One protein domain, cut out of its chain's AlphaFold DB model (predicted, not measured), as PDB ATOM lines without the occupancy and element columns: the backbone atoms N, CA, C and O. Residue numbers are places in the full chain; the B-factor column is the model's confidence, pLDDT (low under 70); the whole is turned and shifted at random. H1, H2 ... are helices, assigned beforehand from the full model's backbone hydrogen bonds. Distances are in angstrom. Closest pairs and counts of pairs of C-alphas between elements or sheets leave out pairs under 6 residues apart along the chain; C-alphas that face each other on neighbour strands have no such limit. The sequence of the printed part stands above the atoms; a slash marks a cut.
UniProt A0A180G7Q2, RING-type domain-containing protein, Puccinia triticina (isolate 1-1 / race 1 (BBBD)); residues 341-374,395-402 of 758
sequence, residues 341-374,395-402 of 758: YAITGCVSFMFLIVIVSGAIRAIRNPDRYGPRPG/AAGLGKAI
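Overview. This is residues 341 to 374 and 395 to 402 of the 758 residues of the protein "RING-type domain-containing protein" of Puccinia triticina (isolate 1-1 / race 1 (BBBD)) (UniProt A0A180G7Q2). One long helix, H1, makes the length of this domain, and two small helices, H2 and H3, sit by its later part, with H3 packing on H1 residues 354 to 362 and H2 at the corner where H1 ends. The first part of H1, residues 341 to 353, stands free as a long arm. The printed part has 42 residues with three named helices, in the order H1, H2, H3 along the chain, and no named strand; the class is all helix. The whole is only just loose, close to extended, with a radius of gyration of the C-alphas of 13.2 A, and its C-alphas span 46 by 17 by 8 A along their three main axes, a rod in outline.

Along the chain. H1 holds residues 341 to 364 and is 34.2 A long from first to last C-alpha. It begins at C-alpha 341, at (38.205, 43.654, -13.559), and ends at C-alpha 364, at (23.097, 20.893, 6.968). After a tight link of 1 residue, Asn 365, comes H2, residues 366 to 369, 5.2 A from first to last C-alpha. Residues 370 to 374 follow, and then the cut. H3 holds residues 395 to 402, is 10.8 A long and ends at C-alpha 402, at (20.371, 30.990, -1.024).

Arrangement. H1 touches H2 only at the corner by their link, with its residues 362 to 363 alone, and only just, with 3 pairs of C-alphas within 8 A; the closest C-alphas are those of Ala 362 and Tyr 369, 5.4 A apart. H1 also touches H3, with its residues 354 to 362 alone. The closest C-alphas of these two are those of Gly 358 and Ile 402, 4.3 A apart. H1 and H3 run opposite ways at a steep tilt of 62 degrees. H2 and H3 touch, and their closest C-alphas, those of Tyr 369 and Gly 397, are 4.4 A apart. In H1 every pair of O of residue i and N of residue i+4 is within hydrogen-bond range; in H3 3 of 4 such pairs are, and H2 is too short for such a pair.

Size, cuts and confidence. The two C-alphas farthest apart are those of Tyr 341 and Gly 374, 46.3 A. Residues 375 to 394 are cut out and not printed, and C-alphas 374 and 395 are 15.6 A apart across this cut. The link from H2 to H3 runs across the cut. The mean pLDDT of the printed part is 79.3, and residues 366 to 368, 371 to 374 and 395 to 396 are under 70, the model's low confidence.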
ATOM      1  N   TYR A 341      38.026  45.108 -13.644       88.81
ATOM      2  CA  TYR A 341      38.205  43.654 -13.559       88.81
ATOM      3  C   TYR A 341      38.378  43.151 -12.116       88.81
ATOM      4  O   TYR A 341      37.856  42.091 -11.772       88.81
ATOM      5  N   ALA A 342      39.033  43.919 -11.239       89.88
ATOM      6  CA  ALA A 342      39.134  43.587  -9.818       89.88
ATOM      7  C   ALA A 342      37.763  43.628  -9.118       89.88
ATOM      8  O   ALA A 342      37.400  42.677  -8.429       89.88
ATOM      9  N   ILE A 343      36.968  44.685  -9.334       93.25
ATOM     10  CA  ILE A 343      35.628  44.828  -8.740       93.25
ATOM     11  C   ILE A 343      34.698  43.714  -9.230       93.25
ATOM     12  O   ILE A 343      34.058  43.052  -8.411       93.25
ATOM     13  N   THR A 344      34.645  43.459 -10.542       90.31
ATOM     14  CA  THR A 344      33.805  42.380 -11.093       90.31
ATOM     15  C   THR A 344      34.237  41.004 -10.586       90.31
ATOM     16  O   THR A 344      33.381  40.228 -10.165       90.31
ATOM     17  N   GLY A 345      35.544  40.735 -10.489       94.75
ATOM     18  CA  GLY A 345      36.073  39.521  -9.861       94.75
ATOM     19  C   GLY A 345      35.664  39.373  -8.389       94.75
ATOM     20  O   GLY A 345      35.188  38.310  -7.988       94.75
ATOM     21  N   CYS A 346      35.774  40.437  -7.587       91.06
ATOM     22  CA  CYS A 346      35.350  40.437  -6.185       91.06
ATOM     23  C   CYS A 346      33.840  40.194  -6.022       91.06
ATOM     24  O   CYS A 346      33.448  39.392  -5.174       91.06
ATOM     25  N   VAL A 347      32.994  40.829  -6.842       90.62
ATOM     26  CA  VAL A 347      31.533  40.618  -6.822       90.62
ATOM     27  C   VAL A 347      31.183  39.179  -7.212       90.62
ATOM     28  O   VAL A 347      30.409  38.528  -6.507       90.62
ATOM     29  N   SER A 348      31.797  38.632  -8.267       89.69
ATOM     30  CA  SER A 348      31.609  37.228  -8.658       89.69
ATOM     31  C   SER A 348      32.056  36.254  -7.562       89.69
ATOM     32  O   SER A 348      31.354  35.284  -7.278       89.69
ATOM     33  N   PHE A 349      33.178  36.525  -6.890       91.50
ATOM     34  CA  PHE A 349      33.668  35.710  -5.776       91.50
ATOM     35  C   PHE A 349      32.740  35.773  -4.549       91.50
ATOM     36  O   PHE A 349      32.431  34.737  -3.958       91.50
ATOM     37  N   MET A 350      32.214  36.955  -4.206       85.88
ATOM     38  CA  MET A 350      31.191  37.104  -3.161       85.88
ATOM     39  C   MET A 350      29.918  36.314  -3.496       85.88
ATOM     40  O   MET A 350      29.379  35.626  -2.630       85.88
ATOM     41  N   PHE A 351      29.466  36.344  -4.754       85.62
ATOM     42  CA  PHE A 351      28.296  35.587  -5.203       85.62
ATOM     43  C   PHE A 351      28.512  34.066  -5.100       85.62
ATOM     44  O   PHE A 351      27.639  33.350  -4.607       85.62
ATOM     45  N   LEU A 352      29.705  33.571  -5.454       89.25
ATOM     46  CA  LEU A 352      30.087  32.169  -5.240       89.25
ATOM     47  C   LEU A 352      30.105  31.791  -3.749       89.25
ATOM     48  O   LEU A 352      29.592  30.731  -3.393       89.25
ATOM     49  N   ILE A 353      30.612  32.657  -2.861       88.12
ATOM     50  CA  ILE A 353      30.564  32.432  -1.403       88.12
ATOM     51  C   ILE A 353      29.115  32.332  -0.905       88.12
ATOM     52  O   ILE A 353      28.820  31.458  -0.085       88.12
ATOM     53  N   VAL A 354      28.202  33.174  -1.400       85.75
ATOM     54  CA  VAL A 354      26.771  33.121  -1.048       85.75
ATOM     55  C   VAL A 354      26.133  31.815  -1.534       85.75
ATOM     56  O   VAL A 354      25.499  31.126  -0.735       85.75
ATOM     57  N   ILE A 355      26.368  31.406  -2.786       86.50
ATOM     58  CA  ILE A 355      25.866  30.131  -3.335       86.50
ATOM     59  C   ILE A 355      26.381  28.936  -2.523       86.50
ATOM     60  O   ILE A 355      25.590  28.090  -2.099       86.50
ATOM     61  N   VAL A 356      27.691  28.868  -2.265       88.19
ATOM     62  CA  VAL A 356      28.313  27.774  -1.499       88.19
ATOM     63  C   VAL A 356      27.801  27.759  -0.055       88.19
ATOM     64  O   VAL A 356      27.477  26.694   0.470       88.19
ATOM     65  N   SER A 357      27.630  28.924   0.575       80.19
ATOM     66  CA  SER A 357      27.056  29.036   1.924       80.19
ATOM     67  C   SER A 357      25.591  28.593   1.973       80.19
ATOM     68  O   SER A 357      25.203  27.886   2.904       80.19
ATOM     69  N   GLY A 358      24.785  28.958   0.971       80.12
ATOM     70  CA  GLY A 358      23.395  28.522   0.828       80.12
ATOM     71  C   GLY A 358      23.283  27.011   0.612       80.12
ATOM     72  O   GLY A 358      22.499  26.348   1.289       80.12
ATOM     73  N   ALA A 359      24.136  26.434  -0.242       80.50
ATOM     74  CA  ALA A 359      24.218  24.989  -0.456       80.50
ATOM     75  C   ALA A 359      24.631  24.233   0.823       80.50
ATOM     76  O   ALA A 359      23.972  23.267   1.208       80.50
ATOM     77  N   ILE A 360      25.656  24.707   1.541       81.19
ATOM     78  CA  ILE A 360      26.082  24.127   2.827       81.19
ATOM     79  C   ILE A 360      24.964  24.237   3.878       81.19
ATOM     80  O   ILE A 360      24.726  23.280   4.615       81.19
ATOM     81  N   ARG A 361      24.235  25.362   3.942       76.12
ATOM     82  CA  ARG A 361      23.072  25.523   4.836       76.12
ATOM     83  C   ARG A 361      21.923  24.583   4.473       76.12
ATOM     84  O   ARG A 361      21.330  24.017   5.390       76.12
ATOM     85  N   ALA A 362      21.640  24.381   3.184       75.69
ATOM     86  CA  ALA A 362      20.616  23.449   2.713       75.69
ATOM     87  C   ALA A 362      20.953  21.997   3.090       75.69
ATOM     88  O   ALA A 362      20.114  21.298   3.654       75.69
ATOM     89  N   ILE A 363      22.200  21.569   2.852       77.75
ATOM     90  CA  ILE A 363      22.686  20.218   3.172       77.75
ATOM     91  C   ILE A 363      22.716  19.977   4.690       77.75
ATOM     92  O   ILE A 363      22.372  18.888   5.142       77.75
ATOM     93  N   ARG A 364      23.075  20.989   5.495       78.81
ATOM     94  CA  ARG A 364      23.097  20.893   6.968       78.81
ATOM     95  C   ARG A 364      21.722  20.990   7.643       78.81
ATOM     96  O   ARG A 364      21.637  20.687   8.825       78.81
ATOM     97  N   ASN A 365      20.669  21.420   6.942       73.62
ATOM     98  CA  ASN A 365      19.320  21.591   7.509       73.62
ATOM     99  C   ASN A 365      18.243  20.953   6.601       73.62
ATOM    100  O   ASN A 365      17.359  21.662   6.095       73.62
ATOM    101  N   PRO A 366      18.295  19.625   6.371       67.88
ATOM    102  CA  PRO A 366      17.389  18.940   5.451       67.88
ATOM    103  C   PRO A 366      15.912  19.077   5.851       67.88
ATOM    104  O   PRO A 366      15.056  19.145   4.975       67.88
ATOM    105  N   ASP A 367      15.590  19.228   7.137       68.88
ATOM    106  CA  ASP A 367      14.202  19.379   7.598       68.88
ATOM    107  C   ASP A 367      13.533  20.685   7.130       68.88
ATOM    108  O   ASP A 367      12.304  20.756   7.029       68.88
ATOM    109  N   ARG A 368      14.326  21.727   6.827       68.75
ATOM    110  CA  ARG A 368      13.849  23.061   6.406       68.75
ATOM    111  C   ARG A 368      14.003  23.330   4.905       68.75
ATOM    112  O   ARG A 368      13.213  24.101   4.366       68.75
ATOM    113  N   TYR A 369      14.978  22.705   4.239       72.00
ATOM    114  CA  TYR A 369      15.259  22.921   2.806       72.00
ATOM    115  C   TYR A 369      15.182  21.643   1.950       72.00
ATOM    116  O   TYR A 369      15.402  21.694   0.742       72.00
ATOM    117  N   GLY A 370      14.872  20.491   2.548       71.69
ATOM    118  CA  GLY A 370      14.655  19.229   1.845       71.69
ATOM    119  C   GLY A 370      13.286  19.144   1.154       71.69
ATOM    120  O   GLY A 370      12.378  19.926   1.445       71.69
ATOM    121  N   PRO A 371      13.114  18.193   0.218       66.81
ATOM    122  CA  PRO A 371      11.882  18.057  -0.546       66.81
ATOM    123  C   PRO A 371      10.747  17.490   0.315       66.81
ATOM    124  O   PRO A 371      10.884  16.410   0.892       66.81
ATOM    125  N   ARG A 372       9.603  18.181   0.359       68.31
ATOM    126  CA  ARG A 372       8.415  17.744   1.113       68.31
ATOM    127  C   ARG A 372       7.356  17.150   0.175       68.31
ATOM    128  O   ARG A 372       6.931  17.848  -0.752       68.31
ATOM    129  N   PRO A 373       6.892  15.902   0.393       60.22
ATOM    130  CA  PRO A 373       5.699  15.404  -0.278       60.22
ATOM    131  C   PRO A 373       4.476  16.184   0.228       60.22
ATOM    132  O   PRO A 373       4.298  16.357   1.431       60.22
ATOM    133  N   GLY A 374       3.655  16.675  -0.703       57.19
ATOM    134  CA  GLY A 374       2.399  17.364  -0.387       57.19
ATOM    135  C   GLY A 374       1.358  16.430   0.241       57.19
ATOM    136  O   GLY A 374       1.513  15.208   0.194       57.19
ATOM    137  N   ALA A 395      15.152  21.765  -5.947       69.12
ATOM    138  CA  ALA A 395      15.551  23.066  -6.490       69.12
ATOM    139  C   ALA A 395      14.904  24.244  -5.732       69.12
ATOM    140  O   ALA A 395      15.597  25.189  -5.363       69.12
ATOM    141  N   ALA A 396      13.606  24.157  -5.418       69.25
ATOM    142  CA  ALA A 396      12.906  25.158  -4.604       69.25
ATOM    143  C   ALA A 396      13.376  25.179  -3.132       69.25
ATOM    144  O   ALA A 396      13.236  26.187  -2.442       69.25
ATOM    145  N   GLY A 397      13.940  24.074  -2.637       74.69
ATOM    146  CA  GLY A 397      14.673  24.010  -1.372       74.69
ATOM    147  C   GLY A 397      15.969  24.821  -1.405       74.69
ATOM    148  O   GLY A 397      16.159  25.727  -0.592       74.69
ATOM    149  N   LEU A 398      16.825  24.539  -2.393       77.25
ATOM    150  CA  LEU A 398      18.118  25.203  -2.578       77.25
ATOM    151  C   LEU A 398      17.979  26.712  -2.835       77.25
ATOM    152  O   LEU A 398      18.656  27.501  -2.181       77.25
ATOM    153  N   GLY A 399      17.069  27.125  -3.725       76.06
ATOM    154  CA  GLY A 399      16.835  28.545  -4.015       76.06
ATOM    155  C   GLY A 399      16.437  29.341  -2.769       76.06
ATOM    156  O   GLY A 399      16.958  30.428  -2.530       76.06
ATOM    157  N   LYS A 400      15.596  28.761  -1.901       75.56
ATOM    158  CA  LYS A 400      15.214  29.388  -0.629       75.56
ATOM    159  C   LYS A 400      16.379  29.476   0.364       75.56
ATOM    160  O   LYS A 400      16.495  30.478   1.058       75.56
ATOM    161  N   ALA A 401      17.262  28.478   0.406       76.94
ATOM    162  CA  ALA A 401      18.455  28.511   1.257       76.94
ATOM    163  C   ALA A 401      19.483  29.579   0.828       76.94
ATOM    164  O   ALA A 401      20.214  30.084   1.678       76.94
ATOM    165  N   ILE A 402      19.525  29.922  -0.467       76.00
ATOM    166  CA  ILE A 402      20.371  30.990  -1.024       76.00
ATOM    167  C   ILE A 402      19.742  32.378  -0.776       76.00
ATOM    168  O   ILE A 402      20.447  33.322  -0.421       76.00
TER     169      ILE A 402